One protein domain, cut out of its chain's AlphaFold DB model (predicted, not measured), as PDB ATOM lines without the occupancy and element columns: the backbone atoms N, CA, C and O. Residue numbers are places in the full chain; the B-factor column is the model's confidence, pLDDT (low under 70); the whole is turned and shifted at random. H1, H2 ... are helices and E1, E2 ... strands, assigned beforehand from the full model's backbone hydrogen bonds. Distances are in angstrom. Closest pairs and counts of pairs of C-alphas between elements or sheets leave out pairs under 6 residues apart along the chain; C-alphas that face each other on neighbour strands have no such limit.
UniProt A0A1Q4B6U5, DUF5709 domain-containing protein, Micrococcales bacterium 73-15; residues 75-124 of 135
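This is residues 75 to 124 of the 135 residues of the protein "DUF5709 domain-containing protein" of Micrococcales bacterium 73-15 (UniProt A0A1Q4B6U5). A small two-stranded hairpin, E1 and E2, with a wide loop between its strands, sits at one end of an open, drawn-out chain, and the helix H2 lies at the other end, apart from both strands. The loop sticks out with residues 81 to 86, and the helical end with residues 110 to 116 and 118 to 124; the short helix H1 comes between hairpin and H2 along the chain. The printed part has 50 residues, with two named strands and then two named helices in the order E1, E2, H1, H2; the sheet, E1 - E2, is antiparallel. The class is mixed, helices and strands, with 22 residues in named elements, under half. The whole is extended, with a radius of gyration of the C-alphas of 15.2 A, and flat, spanning 40 by 33 by 17 A.

Start at E1, residues 75 to 77, and look across to E2, residues 89 to 91: they form an antiparallel hairpin, their directions at 149 degrees. N 76 and O 90, 2.9 A apart, are within hydrogen-bond range, as are N 90 and O 76 at 2.8 A. At H1, residues 101 to 104, the closest C-alphas to E1 are those of Ile 75 and Glu 103, 7.2 A apart. H2, residues 111 to 122, is apart from E1, E2 and H1. In H2 every O i to N i+4 pair is within hydrogen-bond range; H1 is too short for such a pair.

Find C-alpha 75 at (9.139, -4.467, 27.525), where E1 begins; it is 6.7 A long, E2 7.0 A and H1 5.0 A. H2 runs 16.5 A from C-alpha 111 at (-7.309, -11.440, 16.838) to C-alpha 122 at (-12.815, -25.519, 23.434).

The farthest C-alphas, those of Glu 80 and Glu 123, are 41.0 A apart. The printed part has no cut; the link E1 to E2 is long. Look for pLDDT under 70 at residues 80 to 87 and 95 to 97.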
ATOM      1  N   ILE A  75      10.065  -4.712  26.424       82.06
ATOM      2  CA  ILE A  75       9.139  -4.467  27.525       82.06
ATOM      3  C   ILE A  75       9.852  -3.691  28.644       82.06
ATOM      4  O   ILE A  75      10.794  -4.178  29.267       82.06
ATOM      5  N   GLU A  76       9.395  -2.469  28.916       83.19
ATOM      6  CA  GLU A  76       9.908  -1.620  29.997       83.19
ATOM      7  C   GLU A  76       8.885  -1.502  31.133       83.19
ATOM      8  O   GLU A  76       7.697  -1.277  30.899       83.19
ATOM      9  N   GLY A  77       9.346  -1.645  32.379       84.06
ATOM     10  CA  GLY A  77       8.495  -1.508  33.557       84.06
ATOM     11  C   GLY A  77       7.917  -0.099  33.686       84.06
ATOM     12  O   GLY A  77       8.637   0.896  33.619       84.06
ATOM     13  N   VAL A  78       6.610  -0.007  33.920       79.81
ATOM     14  CA  VAL A  78       5.923   1.271  34.120       79.81
ATOM     15  C   VAL A  78       5.862   1.566  35.616       79.81
ATOM     16  O   VAL A  78       5.219   0.846  36.376       79.81
ATOM     17  N   THR A  79       6.533   2.637  36.042       70.50
ATOM     18  CA  THR A  79       6.572   3.063  37.455       70.50
ATOM     19  C   THR A  79       5.372   3.937  37.857       70.50
ATOM     20  O   THR A  79       5.074   4.097  39.039       70.50
ATOM     21  N   GLU A  80       4.639   4.482  36.882       69.31
ATOM     22  CA  GLU A  80       3.478   5.349  37.106       69.31
ATOM     23  C   GLU A  80       2.184   4.688  36.611       69.31
ATOM     24  O   GLU A  80       1.937   4.567  35.413       69.31
ATOM     25  N   GLY A  81       1.327   4.280  37.549       62.00
ATOM     26  CA  GLY A  81       0.006   3.722  37.264       62.00
ATOM     27  C   GLY A  81      -0.785   3.465  38.546       62.00
ATOM     28  O   GLY A  81      -0.245   2.964  39.527       62.00
ATOM     29  N   SER A  82      -2.070   3.834  38.563       61.56
ATOM     30  CA  SER A  82      -2.986   3.593  39.688       61.56
ATOM     31  C   SER A  82      -4.030   2.557  39.285       61.56
ATOM     32  O   SER A  82      -5.185   2.881  39.026       61.56
ATOM     33  N   PHE A  83      -3.613   1.299  39.199       59.69
ATOM     34  CA  PHE A  83      -4.521   0.168  39.034       59.69
ATOM     35  C   PHE A  83      -4.030  -0.988  39.910       59.69
ATOM     36  O   PHE A  83      -2.844  -1.099  40.199       59.69
ATOM     37  N   SER A  84      -4.956  -1.813  40.392       63.66
ATOM     38  CA  SER A  84      -4.755  -2.812  41.451       63.66
ATOM     39  C   SER A  84      -4.004  -4.083  41.010       63.66
ATOM     40  O   SER A  84      -4.413  -5.181  41.382       63.66
ATOM     41  N   GLN A  85      -2.969  -3.961  40.178       63.56
ATOM     42  CA  GLN A  85      -2.093  -5.073  39.787       63.56
ATOM     43  C   GLN A  85      -0.677  -4.832  40.321       63.56
ATOM     44  O   GLN A  85      -0.251  -3.685  40.445       63.56
ATOM     45  N   ASP A  86       0.037  -5.914  40.635       66.38
ATOM     46  CA  ASP A  86       1.356  -5.862  41.282       66.38
ATOM     47  C   ASP A  86       2.484  -5.342  40.362       66.38
ATOM     48  O   ASP A  86       3.520  -4.908  40.868       66.38
ATOM     49  N   SER A  87       2.310  -5.333  39.031       68.25
ATOM     50  CA  SER A  87       3.269  -4.744  38.082       68.25
ATOM     51  C   SER A  87       2.653  -4.439  36.708       68.25
ATOM     52  O   SER A  87       1.717  -5.103  36.263       68.25
ATOM     53  N   PHE A  88       3.207  -3.429  36.029       76.44
ATOM     54  CA  PHE A  88       2.861  -3.033  34.661       76.44
ATOM     55  C   PHE A  88       4.125  -2.883  33.826       76.44
ATOM     56  O   PHE A  88       5.174  -2.489  34.340       76.44
ATOM     57  N   ALA A  89       4.006  -3.136  32.528       79.31
ATOM     58  CA  ALA A  89       5.072  -2.881  31.580       79.31
ATOM     59  C   ALA A  89       4.505  -2.436  30.226       79.31
ATOM     60  O   ALA A  89       3.350  -2.723  29.905       79.31
ATOM     61  N   ARG A  90       5.297  -1.688  29.462       80.56
ATOM     62  CA  ARG A  90       4.925  -1.150  28.153       80.56
ATOM     63  C   ARG A  90       5.912  -1.632  27.100       80.56
ATOM     64  O   ARG A  90       7.115  -1.584  27.326       80.56
ATOM     65  N   ASP A  91       5.382  -2.025  25.946       82.81
ATOM     66  CA  ASP A  91       6.174  -2.269  24.743       82.81
ATOM     67  C   ASP A  91       6.674  -0.932  24.160       82.81
ATOM     68  O   ASP A  91       5.884  -0.016  23.890       82.81
ATOM     69  N   VAL A  92       7.993  -0.806  24.016       83.69
ATOM     70  CA  VAL A  92       8.681   0.363  23.448       83.69
ATOM     71  C   VAL A  92       9.290   0.088  22.066       83.69
ATOM     72  O   VAL A  92      10.052   0.914  21.563       83.69
ATOM     73  N   GLY A  93       8.926  -1.029  21.429       77.44
ATOM     74  CA  GLY A  93       9.299  -1.385  20.061       77.44
ATOM     75  C   GLY A  93      10.505  -2.320  19.958       77.44
ATOM     76  O   GLY A  93      11.138  -2.684  20.948       77.44
ATOM     77  N   VAL A  94      10.828  -2.726  18.728       71.81
ATOM     78  CA  VAL A  94      11.850  -3.742  18.442       71.81
ATOM     79  C   VAL A  94      13.253  -3.282  18.862       71.81
ATOM     80  O   VAL A  94      13.763  -2.257  18.414       71.81
ATOM     81  N   ALA A  95      13.923  -4.056  19.716       67.06
ATOM     82  CA  ALA A  95      15.224  -3.684  20.278       67.06
ATOM     83  C   ALA A  95      16.431  -3.986  19.374       67.06
ATOM     84  O   ALA A  95      17.535  -4.133  19.891       67.06
ATOM     85  N   GLY A  96      16.258  -4.150  18.057       60.81
ATOM     86  CA  GLY A  96      17.369  -4.421  17.127       60.81
ATOM     87  C   GLY A  96      18.323  -5.553  17.559       60.81
ATOM     88  O   GLY A  96      19.505  -5.503  17.231       60.81
ATOM     89  N   GLY A  97      17.841  -6.532  18.341       63.94
ATOM     90  CA  GLY A  97      18.632  -7.631  18.914       63.94
ATOM     91  C   GLY A  97      18.950  -7.544  20.418       63.94
ATOM     92  O   GLY A  97      19.477  -8.505  20.966       63.94
ATOM     93  N   ALA A  98      18.614  -6.451  21.110       70.38
ATOM     94  CA  ALA A  98      18.845  -6.280  22.553       70.38
ATOM     95  C   ALA A  98      17.665  -6.728  23.450       70.38
ATOM     96  O   ALA A  98      17.636  -6.399  24.636       70.38
ATOM     97  N   ALA A  99      16.699  -7.458  22.887       73.56
ATOM     98  CA  ALA A  99      15.591  -8.068  23.622       73.56
ATOM     99  C   ALA A  99      16.102  -9.143  24.595       73.56
ATOM    100  O   ALA A  99      17.066  -9.858  24.296       73.56
ATOM    101  N   SER A 100      15.451  -9.287  25.751       76.25
ATOM    102  CA  SER A 100      15.742 -10.405  26.660       76.25
ATOM    103  C   SER A 100      15.301 -11.747  26.054       76.25
ATOM    104  O   SER A 100      14.495 -11.778  25.128       76.25
ATOM    105  N   ALA A 101      15.806 -12.872  26.573       79.69
ATOM    106  CA  ALA A 101      15.391 -14.199  26.101       79.69
ATOM    107  C   ALA A 101      13.892 -14.470  26.334       79.69
ATOM    108  O   ALA A 101      13.249 -15.103  25.508       79.69
ATOM    109  N   GLU A 102      13.334 -13.976  27.442       74.75
ATOM    110  CA  GLU A 102      11.911 -14.134  27.770       74.75
ATOM    111  C   GLU A 102      11.030 -13.312  26.832       74.75
ATOM    112  O   GLU A 102      10.009 -13.786  26.357       74.75
ATOM    113  N   GLU A 103      11.464 -12.098  26.518       73.81
ATOM    114  CA  GLU A 103      10.802 -11.226  25.553       73.81
ATOM    115  C   GLU A 103      10.884 -11.798  24.132       73.81
ATOM    116  O   GLU A 103       9.896 -11.828  23.407       73.81
ATOM    117  N   ALA A 104      12.034 -12.360  23.758       73.31
ATOM    118  CA  ALA A 104      12.209 -13.035  22.477       73.31
ATOM    119  C   ALA A 104      11.315 -14.276  22.312       73.31
ATOM    120  O   ALA A 104      11.011 -14.639  21.187       73.31
ATOM    121  N   ALA A 105      10.899 -14.917  23.407       76.50
ATOM    122  CA  ALA A 105      10.002 -16.069  23.362       76.50
ATOM    123  C   ALA A 105       8.520 -15.682  23.170       76.50
ATOM    124  O   ALA A 105       7.683 -16.551  22.917       76.50
ATOM    125  N   VAL A 106       8.170 -14.399  23.314       77.69
ATOM    126  CA  VAL A 106       6.800 -13.902  23.138       77.69
ATOM    127  C   VAL A 106       6.571 -13.501  21.679       77.69
ATOM    128  O   VAL A 106       7.353 -12.743  21.104       77.69
ATOM    129  N   HIS A 107       5.453 -13.963  21.118       73.50
ATOM    130  CA  HIS A 107       5.044 -13.736  19.731       73.50
ATOM    131  C   HIS A 107       3.694 -13.016  19.691       73.50
ATOM    132  O   HIS A 107       2.843 -13.218  20.566       73.50
ATOM    133  N   THR A 108       3.483 -12.167  18.686       77.75
ATOM    134  CA  THR A 108       2.182 -11.522  18.478       77.75
ATOM    135  C   THR A 108       1.281 -12.401  17.627       77.75
ATOM    136  O   THR A 108       1.671 -12.810  16.542       77.75
ATOM    137  N   ILE A 109       0.055 -12.623  18.089       81.06
ATOM    138  CA  ILE A 109      -0.978 -13.363  17.360       81.06
ATOM    139  C   ILE A 109      -2.118 -12.429  16.976       81.06
ATOM    140  O   ILE A 109      -2.495 -11.525  17.733       81.06
ATOM    141  N   SER A 110      -2.669 -12.628  15.781       85.81
ATOM    142  CA  SER A 110      -3.795 -11.814  15.319       85.81
ATOM    143  C   SER A 110      -5.066 -12.127  16.121       85.81
ATOM    144  O   SER A 110      -5.220 -13.210  16.682       85.81
ATOM    145  N   LEU A 111      -6.024 -11.195  16.164       88.44
ATOM    146  CA  LEU A 111      -7.309 -11.440  16.838       88.44
ATOM    147  C   LEU A 111      -8.063 -12.631  16.224       88.44
ATOM    148  O   LEU A 111      -8.746 -13.375  16.923       88.44
ATOM    149  N   GLU A 112      -7.951 -12.796  14.912       90.00
ATOM    150  CA  GLU A 112      -8.593 -13.877  14.166       90.00
ATOM    151  C   GLU A 112      -7.957 -15.234  14.501       90.00
ATOM    152  O   GLU A 112      -8.658 -16.229  14.681       90.00
ATOM    153  N   GLU A 113      -6.635 -15.258  14.646       86.69
ATOM    154  CA  GLU A 113      -5.866 -16.423  15.076       86.69
ATOM    155  C   GLU A 113      -6.135 -16.783  16.539       86.69
ATOM    156  O   GLU A 113      -6.416 -17.943  16.831       86.69
ATOM    157  N   LEU A 114      -6.180 -15.791  17.433       89.06
ATOM    158  CA  LEU A 114      -6.610 -15.952  18.825       89.06
ATOM    159  C   LEU A 114      -7.971 -16.642  18.923       89.06
ATOM    160  O   LEU A 114      -8.116 -17.645  19.614       89.06
ATOM    161  N   GLN A 115      -8.963 -16.142  18.185       91.81
ATOM    162  CA  GLN A 115     -10.307 -16.723  18.171       91.81
ATOM    163  C   GLN A 115     -10.320 -18.155  17.622       91.81
ATOM    164  O   GLN A 115     -11.150 -18.974  18.023       91.81
ATOM    165  N   ASN A 116      -9.425 -18.465  16.682       88.56
ATOM    166  CA  ASN A 116      -9.276 -19.815  16.160       88.56
ATOM    167  C   ASN A 116      -8.674 -20.757  17.213       88.56
ATOM    168  O   ASN A 116      -9.203 -21.851  17.399       88.56
ATOM    169  N   ILE A 117      -7.633 -20.314  17.923       87.19
ATOM    170  CA  ILE A 117      -7.005 -21.057  19.023       87.19
ATOM    171  C   ILE A 117      -8.034 -21.329  20.125       87.19
ATOM    172  O   ILE A 117      -8.255 -22.486  20.469       87.19
ATOM    173  N   GLU A 118      -8.752 -20.304  20.592       89.88
ATOM    174  CA  GLU A 118      -9.784 -20.450  21.632       89.88
ATOM    175  C   GLU A 118     -10.876 -21.458  21.239       89.88
ATOM    176  O   GLU A 118     -11.361 -22.234  22.068       89.88
ATOM    177  N   ARG A 119     -11.270 -21.476  19.958       91.56
ATOM    178  CA  ARG A 119     -12.226 -22.460  19.439       91.56
ATOM    179  C   ARG A 119     -11.650 -23.876  19.464       91.56
ATOM    180  O   ARG A 119     -12.351 -24.789  19.890       91.56
ATOM    181  N   LEU A 120     -10.417 -24.059  18.995       88.44
ATOM    182  CA  LEU A 120      -9.757 -25.368  18.959       88.44
ATOM    183  C   LEU A 120      -9.557 -25.924  20.373       88.44
ATOM    184  O   LEU A 120      -9.883 -27.083  20.627       88.44
ATOM    185  N   GLU A 121      -9.149 -25.078  21.318       88.62
ATOM    186  CA  GLU A 121      -9.028 -25.445  22.729       88.62
ATOM    187  C   GLU A 121     -10.377 -25.858  23.334       88.62
ATOM    188  O   GLU A 121     -10.461 -26.861  24.047       88.62
ATOM    189  N   ALA A 122     -11.463 -25.146  23.008       90.94
ATOM    190  CA  ALA A 122     -12.815 -25.519  23.434       90.94
ATOM    191  C   ALA A 122     -13.278 -26.869  22.849       90.94
ATOM    192  O   ALA A 122     -14.101 -27.562  23.456       90.94
ATOM    193  N   GLU A 123     -12.740 -27.256  21.693       93.38
ATOM    194  CA  GLU A 123     -12.948 -28.556  21.046       93.38
ATOM    195  C   GLU A 123     -11.984 -29.643  21.569       93.38
ATOM    196  O   GLU A 123     -12.115 -30.814  21.202       93.38
ATOM    197  N   GLY A 124     -11.062 -29.289  22.473       89.62
ATOM    198  CA  GLY A 124     -10.058 -30.189  23.042       89.62
ATOM    199  C   GLY A 124      -8.907 -30.512  22.087       89.62
ATOM    200  O   GLY A 124      -8.238 -31.532  22.262       89.62
TER     201      GLY A 124